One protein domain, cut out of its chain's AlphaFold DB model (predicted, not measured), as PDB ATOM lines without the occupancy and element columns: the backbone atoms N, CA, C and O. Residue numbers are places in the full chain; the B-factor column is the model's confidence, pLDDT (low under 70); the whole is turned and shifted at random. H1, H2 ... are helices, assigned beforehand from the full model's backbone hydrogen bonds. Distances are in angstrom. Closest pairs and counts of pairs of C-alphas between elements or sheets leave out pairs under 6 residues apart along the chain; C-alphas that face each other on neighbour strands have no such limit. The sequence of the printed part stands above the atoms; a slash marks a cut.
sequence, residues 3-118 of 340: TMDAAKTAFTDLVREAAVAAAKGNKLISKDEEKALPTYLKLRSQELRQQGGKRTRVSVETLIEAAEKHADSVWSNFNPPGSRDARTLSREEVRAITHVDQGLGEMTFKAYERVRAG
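This is residues 3 to 118 of the 340 residues of an uncharacterized protein of Deltaproteobacteria bacterium RIFOXYA12_FULL_58_15 (UniProt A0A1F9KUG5). Two long helices, H1 and H4, lie side by side and run opposite ways along the length of the domain, and shorter helices cover one side of this pair. Toward one end the hairpin of H5 and H6 packs there, with H6 crossing H1; toward the other end H3 crosses H4, and the four-residue H2 touches H1 and H3. The loop of residues 79 to 90 lies at one end of the long axis, and residues 50 to 55 stick out at the other. The printed part has 116 residues with six named helices, H1 to H6 in chain order, and no named strand; the class is all helix. The whole is compact, with a radius of gyration of the C-alphas of 14.5 A, and elongated, spanning 46 by 28 by 21 A.

Begin with H1, residues 4 to 22, whose residues 12 to 20 touch residues 60 to 68 of H4, residues 60 to 78. Their closest C-alphas, Ala 19 and Val 60, are 5.7 A apart, and they run opposite ways at a shallow tilt of 33 degrees, only just short of steep. H6, residues 102 to 116, touches residues 6 to 14 of H1 at a steep tilt of 64 degrees; look at C-alphas 11 and 111, the closest, 4.9 A apart. H5, residues 91 to 100, forms a helical hairpin with H6 at a shallow tilt of 17 degrees, closest at the C-alphas of Thr 98 and Gly 105, 3.8 A apart. H3, residues 39 to 52, touches residues 63 to 67 of H4 at a steep tilt of 69.6 degrees, only just short of perpendicular, closest at the C-alphas of Ser 45 and Leu 63, 6.3 A apart. H3 also touches H6, with the C-alphas of Tyr 40 and Gly 103 closest at 4.5 A. H2, residues 33 to 36, only just touches H1, with 3 pairs of C-alphas within 8 A, the closest being Ala 22 and Glu 33 at 5.4 A. H1 and H5 are apart. Every O i to N i+4 pair is within hydrogen-bond range in H1, H3, H5 and H6, against 13 of 15 in H4; H2 is too short for such a pair.

Find C-alpha 4 at (133.551, 118.621, 138.777); from there H1 runs 26.8 A to C-alpha 22. H4 starts at C-alpha 60, (113.679, 111.031, 148.885), and runs 27.5 A. H3 measures 20.3 A, H5 14.7 A and H2 5.5 A. H6, 20.2 A, ends at C-alpha 116, (127.682, 126.617, 132.550).

The C-alphas of Arg 55 and Arg 84, the two farthest apart, are 45.8 A from each other. The printed part has no cut, and the link from H4 to H5 is long, with 12 residues. Look for pLDDT under 70 at residues 84 to 85 and 117 to 118; the mean of the printed part is 90.0.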
ATOM      1  N   THR A   3     133.520 123.066 136.763       90.25
ATOM      2  CA  THR A   3     134.293 122.211 137.674       90.25
ATOM      3  C   THR A   3     133.499 120.960 138.032       90.25
ATOM      4  O   THR A   3     132.266 120.985 138.045       90.25
ATOM      5  N   MET A   4     134.196 119.864 138.336       89.75
ATOM      6  CA  MET A   4     133.551 118.621 138.777       89.75
ATOM      7  C   MET A   4     132.723 118.844 140.046       89.75
ATOM      8  O   MET A   4     131.585 118.393 140.103       89.75
ATOM      9  N   ASP A   5     133.240 119.605 141.013       88.44
ATOM     10  CA  ASP A   5     132.516 119.910 142.254       88.44
ATOM     11  C   ASP A   5     131.221 120.684 141.985       88.44
ATOM     12  O   ASP A   5     130.166 120.316 142.495       88.44
ATOM     13  N   ALA A   6     131.263 121.703 141.120       86.06
ATOM     14  CA  ALA A   6     130.064 122.459 140.768       86.06
ATOM     15  C   ALA A   6     129.046 121.592 140.013       86.06
ATOM     16  O   ALA A   6     127.847 121.688 140.269       86.06
ATOM     17  N   ALA A   7     129.512 120.719 139.111       91.62
ATOM     18  CA  ALA A   7     128.644 119.781 138.403       91.62
ATOM     19  C   ALA A   7     127.981 118.782 139.361       91.62
ATOM     20  O   ALA A   7     126.794 118.505 139.198       91.62
ATOM     21  N   LYS A   8     128.713 118.281 140.368       94.00
ATOM     22  CA  LYS A   8     128.167 117.395 141.406       94.00
ATOM     23  C   LYS A   8     127.084 118.095 142.214       94.00
ATOM     24  O   LYS A   8     125.983 117.564 142.301       94.00
ATOM     25  N   THR A   9     127.354 119.302 142.712       90.06
ATOM     26  CA  THR A   9     126.358 120.093 143.451       90.06
ATOM     27  C   THR A   9     125.099 120.316 142.612       90.06
ATOM     28  O   THR A   9     124.003 119.960 143.037       90.06
ATOM     29  N   ALA A  10     125.249 120.797 141.373       90.56
ATOM     30  CA  ALA A  10     124.112 121.042 140.486       90.56
ATOM     31  C   ALA A  10     123.331 119.763 140.141       90.56
ATOM     32  O   ALA A  10     122.110 119.805 139.968       90.56
ATOM     33  N   PHE A  11     124.016 118.624 140.030       95.75
ATOM     34  CA  PHE A  11     123.388 117.325 139.826       95.75
ATOM     35  C   PHE A  11     122.572 116.902 141.051       95.75
ATOM     36  O   PHE A  11     121.401 116.553 140.898       95.75
ATOM     37  N   THR A  12     123.147 116.980 142.252       94.81
ATOM     38  CA  THR A  12     122.452 116.686 143.512       94.81
ATOM     39  C   THR A  12     121.201 117.545 143.676       94.81
ATOM     40  O   THR A  12     120.140 117.017 144.017       94.81
ATOM     41  N   ASP A  13     121.286 118.839 143.359       90.75
ATOM     42  CA  ASP A  13     120.146 119.759 143.417       90.75
ATOM     43  C   ASP A  13     119.030 119.336 142.453       90.75
ATOM     44  O   ASP A  13     117.877 119.198 142.860       90.75
ATOM     45  N   LEU A  14     119.372 119.016 141.197       93.88
ATOM     46  CA  LEU A  14     118.410 118.514 140.206       93.88
ATOM     47  C   LEU A  14     117.734 117.212 140.656       93.88
ATOM     48  O   LEU A  14     116.534 117.020 140.437       93.88
ATOM     49  N   VAL A  15     118.494 116.299 141.269       96.25
ATOM     50  CA  VAL A  15     117.951 115.043 141.802       96.25
ATOM     51  C   VAL A  15     116.990 115.324 142.954       96.25
ATOM     52  O   VAL A  15     115.884 114.776 142.971       96.25
ATOM     53  N   ARG A  16     117.385 116.191 143.891       93.94
ATOM     54  CA  ARG A  16     116.576 116.586 145.049       93.94
ATOM     55  C   ARG A  16     115.275 117.253 144.608       93.94
ATOM     56  O   ARG A  16     114.211 116.821 145.048       93.94
ATOM     57  N   GLU A  17     115.341 118.236 143.713       90.19
ATOM     58  CA  GLU A  17     114.178 118.931 143.140       90.19
ATOM     59  C   GLU A  17     113.182 117.940 142.526       90.19
ATOM     60  O   GLU A  17     112.001 117.937 142.877       90.19
ATOM     61  N   ALA A  18     113.664 117.047 141.657       92.88
ATOM     62  CA  ALA A  18     112.818 116.065 140.988       92.88
ATOM     63  C   ALA A  18     112.202 115.051 141.969       92.88
ATOM     64  O   ALA A  18     111.023 114.706 141.847       92.88
ATOM     65  N   ALA A  19     112.974 114.583 142.954       93.00
ATOM     66  CA  ALA A  19     112.504 113.628 143.952       93.00
ATOM     67  C   ALA A  19     111.457 114.242 144.896       93.00
ATOM     68  O   ALA A  19     110.432 113.612 145.164       93.00
ATOM     69  N   VAL A  20     111.672 115.480 145.357       92.06
ATOM     70  CA  VAL A  20     110.719 116.219 146.203       92.06
ATOM     71  C   VAL A  20     109.437 116.535 145.434       92.06
ATOM     72  O   VAL A  20     108.341 116.319 145.963       92.06
ATOM     73  N   ALA A  21     109.554 116.986 144.181       89.88
ATOM     74  CA  ALA A  21     108.406 117.271 143.325       89.88
ATOM     75  C   ALA A  21     107.552 116.014 143.090       89.88
ATOM     76  O   ALA A  21     106.329 116.057 143.242       89.88
ATOM     77  N   ALA A  22     108.188 114.874 142.799       92.31
ATOM     78  CA  ALA A  22     107.485 113.605 142.633       92.31
ATOM     79  C   ALA A  22     106.799 113.149 143.928       92.31
ATOM     80  O   ALA A  22     105.669 112.669 143.879       92.31
ATOM     81  N   ALA A  23     107.438 113.344 145.085       91.56
ATOM     82  CA  ALA A  23     106.887 112.958 146.382       91.56
ATOM     83  C   ALA A  23     105.727 113.851 146.865       91.56
ATOM     84  O   ALA A  23     105.139 113.559 147.905       91.56
ATOM     85  N   LYS A  24     105.398 114.948 146.164       90.62
ATOM     86  CA  LYS A  24     104.304 115.877 146.519       90.62
ATOM     87  C   LYS A  24     104.366 116.361 147.978       90.62
ATOM     88  O   LYS A  24     103.345 116.460 148.655       90.62
ATOM     89  N   GLY A  25     105.576 116.621 148.474       81.69
ATOM     90  CA  GLY A  25     105.825 117.039 149.861       81.69
ATOM     91  C   GLY A  25     105.942 115.894 150.878       81.69
ATOM     92  O   GLY A  25     106.232 116.145 152.049       81.69
ATOM     93  N   ASN A  26     105.773 114.635 150.465       85.75
ATOM     94  CA  ASN A  26     106.040 113.475 151.312       85.75
ATOM     95  C   ASN A  26     107.545 113.173 151.402       85.75
ATOM     96  O   ASN A  26     108.333 113.490 150.517       85.75
ATOM     97  N   LYS A  27     107.952 112.470 152.466       93.38
ATOM     98  CA  LYS A  27     109.330 111.951 152.603       93.38
ATOM     99  C   LYS A  27     109.574 110.657 151.820       93.38
ATOM    100  O   LYS A  27     110.718 110.232 151.673       93.38
ATOM    101  N   LEU A  28     108.504 109.997 151.382       95.56
ATOM    102  CA  LEU A  28     108.522 108.693 150.727       95.56
ATOM    103  C   LEU A  28     107.881 108.813 149.352       95.56
ATOM    104  O   LEU A  28     106.850 109.463 149.223       95.56
ATOM    105  N   ILE A  29     108.460 108.133 148.369       94.69
ATOM    106  CA  ILE A  29     107.953 108.083 147.000       94.69
ATOM    107  C   ILE A  29     107.138 106.794 146.848       94.69
ATOM    108  O   ILE A  29     107.646 105.676 147.024       94.69
ATOM    109  N   SER A  30     105.850 106.924 146.550       93.44
ATOM    110  CA  SER A  30     104.965 105.805 146.215       93.44
ATOM    111  C   SER A  30     105.224 105.276 144.795       93.44
ATOM    112  O   SER A  30     105.926 105.888 143.996       93.44
ATOM    113  N   LYS A  31     104.658 104.108 144.452       91.88
ATOM    114  CA  LYS A  31     104.766 103.554 143.086       91.88
ATOM    115  C   LYS A  31     104.064 104.416 142.035       91.88
ATOM    116  O   LYS A  31     104.450 104.383 140.871       91.88
ATOM    117  N   ASP A  32     103.025 105.142 142.431       92.38
ATOM    118  CA  ASP A  32     102.314 106.032 141.518       92.38
ATOM    119  C   ASP A  32     103.063 107.351 141.327       92.38
ATOM    120  O   ASP A  32     103.188 107.809 140.195       92.38
ATOM    121  N   GLU A  33     103.646 107.905 142.392       93.88
ATOM    122  CA  GLU A  33     104.521 109.088 142.323       93.88
ATOM    123  C   GLU A  33     105.809 108.822 141.532       93.88
ATOM    124  O   GLU A  33     106.288 109.700 140.821       93.88
ATOM    125  N   GLU A  34     106.326 107.589 141.554       94.50
ATOM    126  CA  GLU A  34     107.482 107.169 140.747       94.50
ATOM    127  C   GLU A  34     107.273 107.404 139.237       94.50
ATOM    128  O   GLU A  34     108.234 107.613 138.500       94.50
ATOM    129  N   LYS A  35     106.023 107.415 138.755       93.00
ATOM    130  CA  LYS A  35     105.716 107.692 137.341       93.00
ATOM    131  C   LYS A  35     106.031 109.136 136.941       93.00
ATOM    132  O   LYS A  35     106.220 109.378 135.755       93.00
ATOM    133  N   ALA A  36     106.073 110.058 137.905       93.12
ATOM    134  CA  ALA A  36     106.414 111.461 137.690       93.12
ATOM    135  C   ALA A  36     107.931 111.724 137.742       93.12
ATOM    136  O   ALA A  36     108.366 112.822 137.400       93.12
ATOM    137  N   LEU A  37     108.741 110.742 138.160       95.12
ATOM    138  CA  LEU A  37     110.193 110.889 138.169       95.12
ATOM    139  C   LEU A  37     110.759 110.904 136.738       95.12
ATOM    140  O   LEU A  37     110.289 110.147 135.883       95.12
ATOM    141  N   PRO A  38     111.837 111.673 136.492       92.88
ATOM    142  CA  PRO A  38     112.661 111.511 135.300       92.88
ATOM    143  C   PRO A  38     113.124 110.058 135.126       92.88
ATOM    144  O   PRO A  38     113.362 109.357 136.114       92.88
ATOM    145  N   THR A  39     113.317 109.623 133.877       91.88
ATOM    146  CA  THR A  39     113.676 108.238 133.513       91.88
ATOM    147  C   THR A  39     114.821 107.671 134.355       91.88
ATOM    148  O   THR A  39     114.709 106.562 134.875       91.88
ATOM    149  N   TYR A  40     115.882 108.457 134.557       95.62
ATOM    150  CA  TYR A  40     117.028 108.081 135.387       95.62
ATOM    151  C   TYR A  40     116.639 107.752 136.838       95.62
ATOM    152  O   TYR A  40     116.943 106.674 137.350       95.62
ATOM    153  N   LEU A  41     115.906 108.652 137.499       97.06
ATOM    154  CA  LEU A  41     115.505 108.486 138.900       97.06
ATOM    155  C   LEU A  41     114.452 107.398 139.079       97.06
ATOM    156  O   LEU A  41     114.453 106.693 140.089       97.06
ATOM    157  N   LYS A  42     113.590 107.210 138.081       96.75
ATOM    158  CA  LYS A  42     112.656 106.089 138.039       96.75
ATOM    159  C   LYS A  42     113.400 104.753 138.058       96.75
ATOM    160  O   LYS A  42     113.056 103.891 138.865       96.75
ATOM    161  N   LEU A  43     114.442 104.597 137.238       95.81
ATOM    162  CA  LEU A  43     115.268 103.387 137.223       95.81
ATOM    163  C   LEU A  43     115.946 103.152 138.583       95.81
ATOM    164  O   LEU A  43     115.839 102.059 139.137       95.81
ATOM    165  N   ARG A  44     116.557 104.189 139.174       97.38
ATOM    166  CA  ARG A  44     117.193 104.089 140.501       97.38
ATOM    167  C   ARG A  44     116.198 103.717 141.607       97.38
ATOM    168  O   ARG A  44     116.484 102.849 142.430       97.38
ATOM    169  N   SER A  45     115.001 104.306 141.600       97.12
ATOM    170  CA  SER A  45     113.917 103.939 142.526       97.12
ATOM    171  C   SER A  45     113.530 102.462 142.390       97.12
ATOM    172  O   SER A  45     113.362 101.758 143.390       97.12
ATOM    173  N   GLN A  46     113.419 101.957 141.159       95.88
ATOM    174  CA  GLN A  46     113.072 100.559 140.902       95.88
ATOM    175  C   GLN A  46     114.148  99.596 141.397       95.88
ATOM    176  O   GLN A  46     113.811  98.596 142.032       95.88
ATOM    177  N   GLU A  47     115.420  99.912 141.176       96.12
ATOM    178  CA  GLU A  47     116.544  99.127 141.692       96.12
ATOM    179  C   GLU A  47     116.552  99.076 143.222       96.12
ATOM    180  O   GLU A  47     116.660  97.991 143.793       96.12
ATOM    181  N   LEU A  48     116.339 100.210 143.901       96.81
ATOM    182  CA  LEU A  48     116.236 100.254 145.366       96.81
ATOM    183  C   LEU A  48     115.110  99.353 145.890       96.81
ATOM    184  O   LEU A  48     115.275  98.633 146.880       96.81
ATOM    185  N   ARG A  49     113.957  99.339 145.210       95.19
ATOM    186  CA  ARG A  49     112.847  98.439 145.564       95.19
ATOM    187  C   ARG A  49     113.187  96.975 145.307       95.19
ATOM    188  O   ARG A  49     112.799  96.128 146.108       95.19
ATOM    189  N   GLN A  50     113.877  96.668 144.211       95.50
ATOM    190  CA  GLN A  50     114.301  95.303 143.899       95.50
ATOM    191  C   GLN A  50     115.303  94.785 144.939       95.50
ATOM    192  O   GLN A  50     115.132  93.673 145.433       95.50
ATOM    193  N   GLN A  51     116.276  95.610 145.333       93.94
ATOM    194  CA  GLN A  51     117.291  95.267 146.332       93.94
ATOM    195  C   GLN A  51     116.698  95.075 147.733       93.94
ATOM    196  O   GLN A  51     117.101  94.167 148.456       93.94
ATOM    197  N   GLY A  52     115.726  95.903 148.125       91.69
ATOM    198  CA  GLY A  52     115.113  95.804 149.451       91.69
ATOM    199  C   GLY A  52     113.936  94.815 149.557       91.69
ATOM    200  O   GLY A  52     113.551  94.436 150.663       91.69
ATOM    201  N   GLY A  53     113.342  94.393 148.436       92.25
ATOM    202  CA  GLY A  53     112.238  93.433 148.390       92.25
ATOM    203  C   GLY A  53     110.824  94.041 148.419       92.25
ATOM    204  O   GLY A  53     110.605  95.250 148.351       92.25
ATOM    205  N   LYS A  54     109.804  93.166 148.512       82.81
ATOM    206  CA  LYS A  54     108.378  93.465 148.218       82.81
ATOM    207  C   LYS A  54     107.759  94.624 149.023       82.81
ATOM    208  O   LYS A  54     106.720  95.146 148.619       82.81
ATOM    209  N   ARG A  55     108.349  95.015 150.156       86.19
ATOM    210  CA  ARG A  55     107.819  96.054 151.063       86.19
ATOM    211  C   ARG A  55     108.718  97.284 151.193       86.19
ATOM    212  O   ARG A  55     108.411  98.160 152.002       86.19
ATOM    213  N   THR A  56     109.783  97.376 150.405       91.38
ATOM    214  CA  THR A  56     110.723  98.490 150.515       91.38
ATOM    215  C   THR A  56     110.100  99.790 150.047       91.38
ATOM    216  O   THR A  56     109.551  99.908 148.944       91.38
ATOM    217  N   ARG A  57     110.173 100.776 150.940       89.81
ATOM    218  CA  ARG A  57     109.783 102.154 150.679       89.81
ATOM    219  C   ARG A  57     111.035 102.919 150.272       89.81
ATOM    220  O   ARG A  57     112.058 102.788 150.932       89.81
ATOM    221  N   VAL A  58     110.933 103.692 149.199       96.75
ATOM    222  CA  VAL A  58     112.013 104.565 148.732       96.75
ATOM    223  C   VAL A  58     111.758 105.935 149.339       96.75
ATOM    224  O   VAL A  58     110.697 106.516 149.102       96.75
ATOM    225  N   SER A  59     112.671 106.416 150.179       97.19
ATOM    226  CA  SER A  59     112.640 107.800 150.651       97.19
ATOM    227  C   SER A  59     113.339 108.714 149.652       97.19
ATOM    228  O   SER A  59     114.182 108.255 148.877       97.19
ATOM    229  N   VAL A  60     113.000 110.003 149.688       95.69
ATOM    230  CA  VAL A  60     113.679 111.031 148.885       95.69
ATOM    231  C   VAL A  60     115.194 110.980 149.116       95.69
ATOM    232  O   VAL A  60     115.943 110.865 148.155       95.69
ATOM    233  N   GLU A  61     115.636 110.941 150.377       96.06
ATOM    234  CA  GLU A  61     117.064 110.875 150.728       96.06
ATOM    235  C   GLU A  61     117.739 109.599 150.200       96.06
ATOM    236  O   GLU A  61     118.770 109.686 149.544       96.06
ATOM    237  N   THR A  62     117.119 108.419 150.354       97.31
ATOM    238  CA  THR A  62     117.712 107.171 149.822       97.31
ATOM    239  C   THR A  62     117.824 107.171 148.298       97.31
ATOM    240  O   THR A  62     118.710 106.523 147.745       97.31
ATOM    241  N   LEU A  63     116.927 107.882 147.604       97.38
ATOM    242  CA  LEU A  63     116.991 108.027 146.154       97.38
ATOM    243  C   LEU A  63     118.104 108.995 145.735       97.38
ATOM    244  O   LEU A  63     118.791 108.708 144.756       97.38
ATOM    245  N   ILE A  64     118.293 110.096 146.474       96.81
ATOM    246  CA  ILE A  64     119.398 111.043 146.267       96.81
ATOM    247  C   ILE A  64     120.736 110.314 146.441       96.81
ATOM    248  O   ILE A  64     121.518 110.270 145.496       96.81
ATOM    249  N   GLU A  65     120.943 109.640 147.575       96.75
ATOM    250  CA  GLU A  65     122.179 108.896 147.867       96.75
ATOM    251  C   GLU A  65     122.487 107.834 146.796       96.75
ATOM    252  O   GLU A  65     123.628 107.675 146.357       96.75
ATOM    253  N   ALA A  66     121.467 107.099 146.338       97.25
ATOM    254  CA  ALA A  66     121.633 106.093 145.292       97.25
ATOM    255  C   ALA A  66     122.002 106.713 143.935       97.25
ATOM    256  O   ALA A  66     122.833 106.159 143.210       97.25
ATOM    257  N   ALA A  67     121.395 107.850 143.590       97.56
ATOM    258  CA  ALA A  67     121.677 108.574 142.358       97.56
ATOM    259  C   ALA A  67     123.086 109.183 142.358       97.56
ATOM    260  O   ALA A  67     123.767 109.081 141.337       97.56
ATOM    261  N   GLU A  68     123.523 109.764 143.477       97.00
ATOM    262  CA  GLU A  68     124.872 110.315 143.666       97.00
ATOM    263  C   GLU A  68     125.931 109.222 143.572       97.00
ATOM    264  O   GLU A  68     126.850 109.320 142.762       97.00
ATOM    265  N   LYS A  69     125.756 108.125 144.318       97.00
ATOM    266  CA  LYS A  69     126.686 106.990 144.293       97.00
ATOM    267  C   LYS A  69     126.847 106.415 142.885       97.00
ATOM    268  O   LYS A  69     127.950 106.046 142.482       97.00
ATOM    269  N   HIS A  70     125.747 106.314 142.143       97.00
ATOM    270  CA  HIS A  70     125.782 105.843 140.766       97.00
ATOM    271  C   HIS A  70     126.481 106.847 139.836       97.00
ATOM    272  O   HIS A  70     127.358 106.447 139.070       97.00
ATOM    273  N   ALA A  71     126.156 108.140 139.941       96.44
ATOM    274  CA  ALA A  71     126.806 109.190 139.161       96.44
ATOM    275  C   ALA A  71     128.320 109.225 139.414       96.44
ATOM    276  O   ALA A  71     129.085 109.182 138.457       96.44
ATOM    277  N   ASP A  72     128.759 109.184 140.673       94.06
ATOM    278  CA  ASP A  72     130.178 109.137 141.048       94.06
ATOM    279  C   ASP A  72     130.903 107.931 140.436       94.06
ATOM    280  O   ASP A  72     132.015 108.055 139.907       94.06
ATOM    281  N   SER A  73     130.264 106.758 140.462       94.75
ATOM    282  CA  SER A  73     130.826 105.547 139.865       94.75
ATOM    283  C   SER A  73     130.982 105.656 138.349       94.75
ATOM    284  O   SER A  73     131.924 105.089 137.806       94.75
ATOM    285  N   VAL A  74     130.068 106.336 137.653       94.69
ATOM    286  CA  VAL A  74     130.149 106.488 136.194       94.69
ATOM    287  C   VAL A  74     131.106 107.617 135.822       94.69
ATOM    288  O   VAL A  74     131.960 107.428 134.960       94.69
ATOM    289  N   TRP A  75     131.007 108.770 136.484       94.06
ATOM    290  CA  TRP A  75     131.829 109.948 136.206       94.06
ATOM    291  C   TRP A  75     133.316 109.662 136.416       94.06
ATOM    292  O   TRP A  75     134.128 110.086 135.603       94.06
ATOM    293  N   SER A  76     133.677 108.877 137.435       91.69
ATOM    294  CA  SER A  76     135.075 108.489 137.685       91.69
ATOM    295  C   SER A  76     135.709 107.640 136.572       91.69
ATOM    296  O   SER A  76     136.934 107.631 136.460       91.69
ATOM    297  N   ASN A  77     134.921 106.987 135.707       91.38
ATOM    298  CA  ASN A  77     135.452 106.281 134.531       91.38
ATOM    299  C   ASN A  77     135.902 107.239 133.421       91.38
ATOM    300  O   ASN A  77     136.785 106.901 132.636       91.38
ATOM    301  N   PHE A  78     135.284 108.418 133.343       88.12
ATOM    302  CA  PHE A  78     135.583 109.439 132.336       88.12
ATOM    303  C   PHE A  78     136.531 110.510 132.869       88.12
ATOM    304  O   PHE A  78     137.331 111.054 132.118       88.12
ATOM    305  N   ASN A  79     136.482 110.742 134.178       86.44
ATOM    306  CA  ASN A  79     137.250 111.750 134.882       86.44
ATOM    307  C   ASN A  79     137.957 111.107 136.098       86.44
ATOM    308  O   ASN A  79     137.542 111.289 137.247       86.44
ATOM    309  N   PRO A  80     138.982 110.259 135.866       84.12
ATOM    310  CA  PRO A  80     139.592 109.480 136.935       84.12
ATOM    311  C   PRO A  80     140.398 110.370 137.896       84.12
ATOM    312  O   PRO A  80     141.071 111.310 137.448       84.12
ATOM    313  N   PRO A  81     140.400 110.059 139.209       77.69
ATOM    314  CA  PRO A  81     141.161 110.818 140.194       77.69
ATOM    315  C   PRO A  81     142.647 110.865 139.822       77.69
ATOM    316  O   PRO A  81     143.276 109.831 139.606       77.69
ATOM    317  N   GLY A  82     143.218 112.070 139.763       74.06
ATOM    318  CA  GLY A  82     144.639 112.275 139.457       74.06
ATOM    319  C   GLY A  82     144.972 112.499 137.980       74.06
ATOM    320  O   GLY A  82     146.137 112.743 137.666       74.06
ATOM    321  N   SER A  83     143.990 112.477 137.072       77.75
ATOM    322  CA  SER A  83     144.204 112.973 135.708       77.75
ATOM    323  C   SER A  83     144.411 114.498 135.701       77.75
ATOM    324  O   SER A  83     143.977 115.215 136.607       77.75
ATOM    325  N   ARG A  84     145.093 115.019 134.673       68.31
ATOM    326  CA  ARG A  84     145.320 116.470 134.512       68.31
ATOM    327  C   ARG A  84     144.001 117.249 134.412       68.31
ATOM    328  O   ARG A  84     143.931 118.379 134.891       68.31
ATOM    329  N   ASP A  85     142.974 116.603 133.867       66.62
ATOM    330  CA  ASP A  85     141.640 117.156 133.627       66.62
ATOM    331  C   ASP A  85     140.630 116.745 134.716       66.62
ATOM    332  O   ASP A  85     139.442 117.051 134.620       66.62
ATOM    333  N   ALA A  86     141.105 116.139 135.819       72.62
ATOM    334  CA  ALA A  86     140.276 115.575 136.892       72.62
ATOM    335  C   ALA A  86     139.408 116.601 137.661       72.62
ATOM    336  O   ALA A  86     138.739 116.285 138.644       72.62
ATOM    337  N   ARG A  87     139.513 117.881 137.299       79.50
ATOM    338  CA  ARG A  87     138.894 119.013 138.000       79.50
ATOM    339  C   ARG A  87     137.725 119.608 137.238       79.50
ATOM    340  O   ARG A  87     137.002 120.429 137.801       79.50
ATOM    341  N   THR A  88     137.542 119.236 135.977       89.00
ATOM    342  CA  THR A  88     136.567 119.868 135.091       89.00
ATOM    343  C   THR A  88     135.759 118.831 134.352       89.00
ATOM    344  O   THR A  88     136.317 117.836 133.919       89.00
ATOM    345  N   LEU A  89     134.477 119.117 134.161       89.06
ATOM    346  CA  LEU A  89     133.607 118.349 133.288       89.06
ATOM    347  C   LEU A  89     133.558 119.043 131.920       89.06
ATOM    348  O   LEU A  89     133.271 120.239 131.838       89.06
ATOM    349  N   SER A  90     133.854 118.319 130.847       89.12
ATOM    350  CA  SER A  90     133.797 118.776 129.452       89.12
ATOM    351  C   SER A  90     132.506 118.327 128.757       89.12
ATOM    352  O   SER A  90     131.821 117.411 129.211       89.12
ATOM    353  N   ARG A  91     132.149 118.950 127.621       84.94
ATOM    354  CA  ARG A  91     130.978 118.510 126.834       84.94
ATOM    355  C   ARG A  91     131.193 117.115 126.245       84.94
ATOM    356  O   ARG A  91     130.233 116.369 126.069       84.94
ATOM    357  N   GLU A  92     132.434 116.785 125.916       85.56
ATOM    358  CA  GLU A  92     132.852 115.496 125.380       85.56
ATOM    359  C   GLU A  92     132.631 114.384 126.412       85.56
ATOM    360  O   GLU A  92     132.017 113.370 126.082       85.56
ATOM    361  N   GLU A  93     133.025 114.605 127.670       88.62
ATOM    362  CA  GLU A  93     132.753 113.669 128.771       88.62
ATOM    363  C   GLU A  93     131.250 113.518 129.023       88.62
ATOM    364  O   GLU A  93     130.769 112.396 129.165       88.62
ATOM    365  N   VAL A  94     130.478 114.614 128.993       89.81
ATOM    366  CA  VAL A  94     129.009 114.542 129.117       89.81
ATOM    367  C   VAL A  94     128.403 113.680 128.006       89.81
ATOM    368  O   VAL A  94     127.564 112.824 128.281       89.81
ATOM    369  N   ARG A  95     128.846 113.848 126.753       79.25
ATOM    370  CA  ARG A  95     128.394 113.010 125.626       79.25
ATOM    371  C   ARG A  95     128.768 111.542 125.819       79.25
ATOM    372  O   ARG A  95     127.943 110.676 125.532       79.25
ATOM    373  N   ALA A  96     129.974 111.268 126.314       83.81
ATOM    374  CA  ALA A  96     130.443 109.914 126.581       83.81
ATOM    375  C   ALA A  96     129.623 109.231 127.692       83.81
ATOM    376  O   ALA A  96     129.238 108.071 127.541       83.81
ATOM    377  N   ILE A  97     129.257 109.968 128.748       89.56
ATOM    378  CA  ILE A  97     128.344 109.493 129.799       89.56
ATOM    379  C   ILE A  97     126.981 109.131 129.197       89.56
ATOM    380  O   ILE A  97     126.484 108.040 129.464       89.56
ATOM    381  N   THR A  98     126.414 109.973 128.324       85.81
ATOM    382  CA  THR A  98     125.134 109.691 127.644       85.81
ATOM    383  C   THR A  98     125.163 108.414 126.804       85.81
ATOM    384  O   THR A  98     124.129 107.772 126.640       85.81
ATOM    385  N   HIS A  99     126.319 108.023 126.259       83.25
ATOM    386  CA  HIS A  99     126.446 106.774 125.496       83.25
ATOM    387  C   HIS A  99     126.456 105.525 126.389       83.25
ATOM    388  O   HIS A  99     126.032 104.463 125.940       83.25
ATOM    389  N   VAL A 100     126.929 105.641 127.634       89.62
ATOM    390  CA  VAL A 100     126.950 104.531 128.604       89.62
ATOM    391  C   VAL A 100     125.629 104.421 129.357       89.62
ATOM    392  O   VAL A 100     125.106 103.324 129.530       89.62
ATOM    393  N   ASP A 101     125.076 105.554 129.779       89.50
ATOM    394  CA  ASP A 101     123.780 105.645 130.441       89.50
ATOM    395  C   ASP A 101     123.072 106.914 129.959       89.50
ATOM    396  O   ASP A 101     123.403 108.034 130.356       89.50
ATOM    397  N   GLN A 102     122.078 106.730 129.090       85.25
ATOM    398  CA  GLN A 102     121.328 107.835 128.500       85.25
ATOM    399  C   GLN A 102     120.636 108.699 129.566       85.25
ATOM    400  O   GLN A 102     120.672 109.925 129.479       85.25
ATOM    401  N   GLY A 103     120.033 108.083 130.588       87.00
ATOM    402  CA  GLY A 103     119.298 108.810 131.623       87.00
ATOM    403  C   GLY A 103     120.229 109.630 132.516       87.00
ATOM    404  O   GLY A 103     119.942 110.793 132.815       87.00
ATOM    405  N   LEU A 104     121.357 109.042 132.920       93.94
ATOM    406  CA  LEU A 104     122.389 109.761 133.664       93.94
ATOM    407  C   LEU A 104     123.000 110.877 132.811       93.94
ATOM    408  O   LEU A 104     123.224 111.973 133.322       93.94
ATOM    409  N   GLY A 105     123.243 110.625 131.524       88.50
ATOM    410  CA  GLY A 105     123.769 111.609 130.582       88.50
ATOM    411  C   GLY A 105     122.872 112.833 130.430       88.50
ATOM    412  O   GLY A 105     123.362 113.957 130.489       88.50
ATOM    413  N   GLU A 106     121.555 112.646 130.336       85.69
ATOM    414  CA  GLU A 106     120.583 113.749 130.301       85.69
ATOM    415  C   GLU A 106     120.617 114.599 131.582       85.69
ATOM    416  O   GLU A 106     120.638 115.831 131.513       85.69
ATOM    417  N   MET A 107     120.652 113.966 132.759       91.69
ATOM    418  CA  MET A 107     120.750 114.672 134.046       91.69
ATOM    419  C   MET A 107     122.103 115.372 134.216       91.69
ATOM    420  O   MET A 107     122.157 116.511 134.673       91.69
ATOM    421  N   THR A 108     123.189 114.723 133.796       94.06
ATOM    422  CA  THR A 108     124.547 115.284 133.817       94.06
ATOM    423  C   THR A 108     124.654 116.467 132.861       94.06
ATOM    424  O   THR A 108     125.237 117.485 133.218       94.06
ATOM    425  N   PHE A 109     124.045 116.387 131.675       89.12
ATOM    426  CA  PHE A 109     123.955 117.506 130.744       89.12
ATOM    427  C   PHE A 109     123.178 118.665 131.360       89.12
ATOM    428  O   PHE A 109     123.670 119.785 131.341       89.12
ATOM    429  N   LYS A 110     122.022 118.416 131.986       87.62
ATOM    430  CA  LYS A 110     121.285 119.465 132.705       87.62
ATOM    431  C   LYS A 110     122.116 120.096 133.820       87.62
ATOM    432  O   LYS A 110     122.112 121.313 133.926       87.62
ATOM    433  N   ALA A 111     122.850 119.309 134.608       91.50
ATOM    434  CA  ALA A 111     123.747 119.819 135.645       91.50
ATOM    435  C   ALA A 111     124.895 120.647 135.044       91.50
ATOM    436  O   ALA A 111     125.183 121.746 135.504       91.50
ATOM    437  N   TYR A 112     125.507 120.160 133.965       91.31
ATOM    438  CA  TYR A 112     126.559 120.852 133.227       91.31
ATOM    439  C   TYR A 112     126.069 122.178 132.641       91.31
ATOM    440  O   TYR A 112     126.739 123.195 132.788       91.31
ATOM    441  N   GLU A 113     124.902 122.186 131.997       85.88
ATOM    442  CA  GLU A 113     124.254 123.393 131.487       85.88
ATOM    443  C   GLU A 113     123.884 124.334 132.628       85.88
ATOM    444  O   GLU A 113     124.119 125.525 132.498       85.88
ATOM    445  N   ARG A 114     123.385 123.811 133.752       81.75
ATOM    446  CA  ARG A 114     123.050 124.572 134.958       81.75
ATOM    447  C   ARG A 114     124.290 125.283 135.522       81.75
ATOM    448  O   ARG A 114     124.251 126.489 135.725       81.75
ATOM    449  N   VAL A 115     125.436 124.605 135.627       84.19
ATOM    450  CA  VAL A 115     126.703 125.250 136.024       84.19
ATOM    451  C   VAL A 115     127.236 126.189 134.941       84.19
ATOM    452  O   VAL A 115     127.722 127.275 135.249       84.19
ATOM    453  N   ARG A 116     127.167 125.802 133.661       81.00
ATOM    454  CA  ARG A 116     127.682 126.617 132.550       81.00
ATOM    455  C   ARG A 116     126.874 127.897 132.349       81.00
ATOM    456  O   ARG A 116     127.458 128.916 132.009       81.00
ATOM    457  N   ALA A 117     125.561 127.828 132.529       69.19
ATOM    458  CA  ALA A 117     124.639 128.956 132.508       69.19
ATOM    459  C   ALA A 117     124.661 129.753 133.825       69.19
ATOM    460  O   ALA A 117     123.914 130.716 133.953       69.19
ATOM    461  N   GLY A 118     125.500 129.364 134.796       56.97
ATOM    462  CA  GLY A 118     125.683 130.097 136.046       56.97
ATOM    463  C   GLY A 118     124.502 130.015 137.013       56.97
ATOM    464  O   GLY A 118     124.350 130.908 137.834       56.97
TER     465      GLY A 118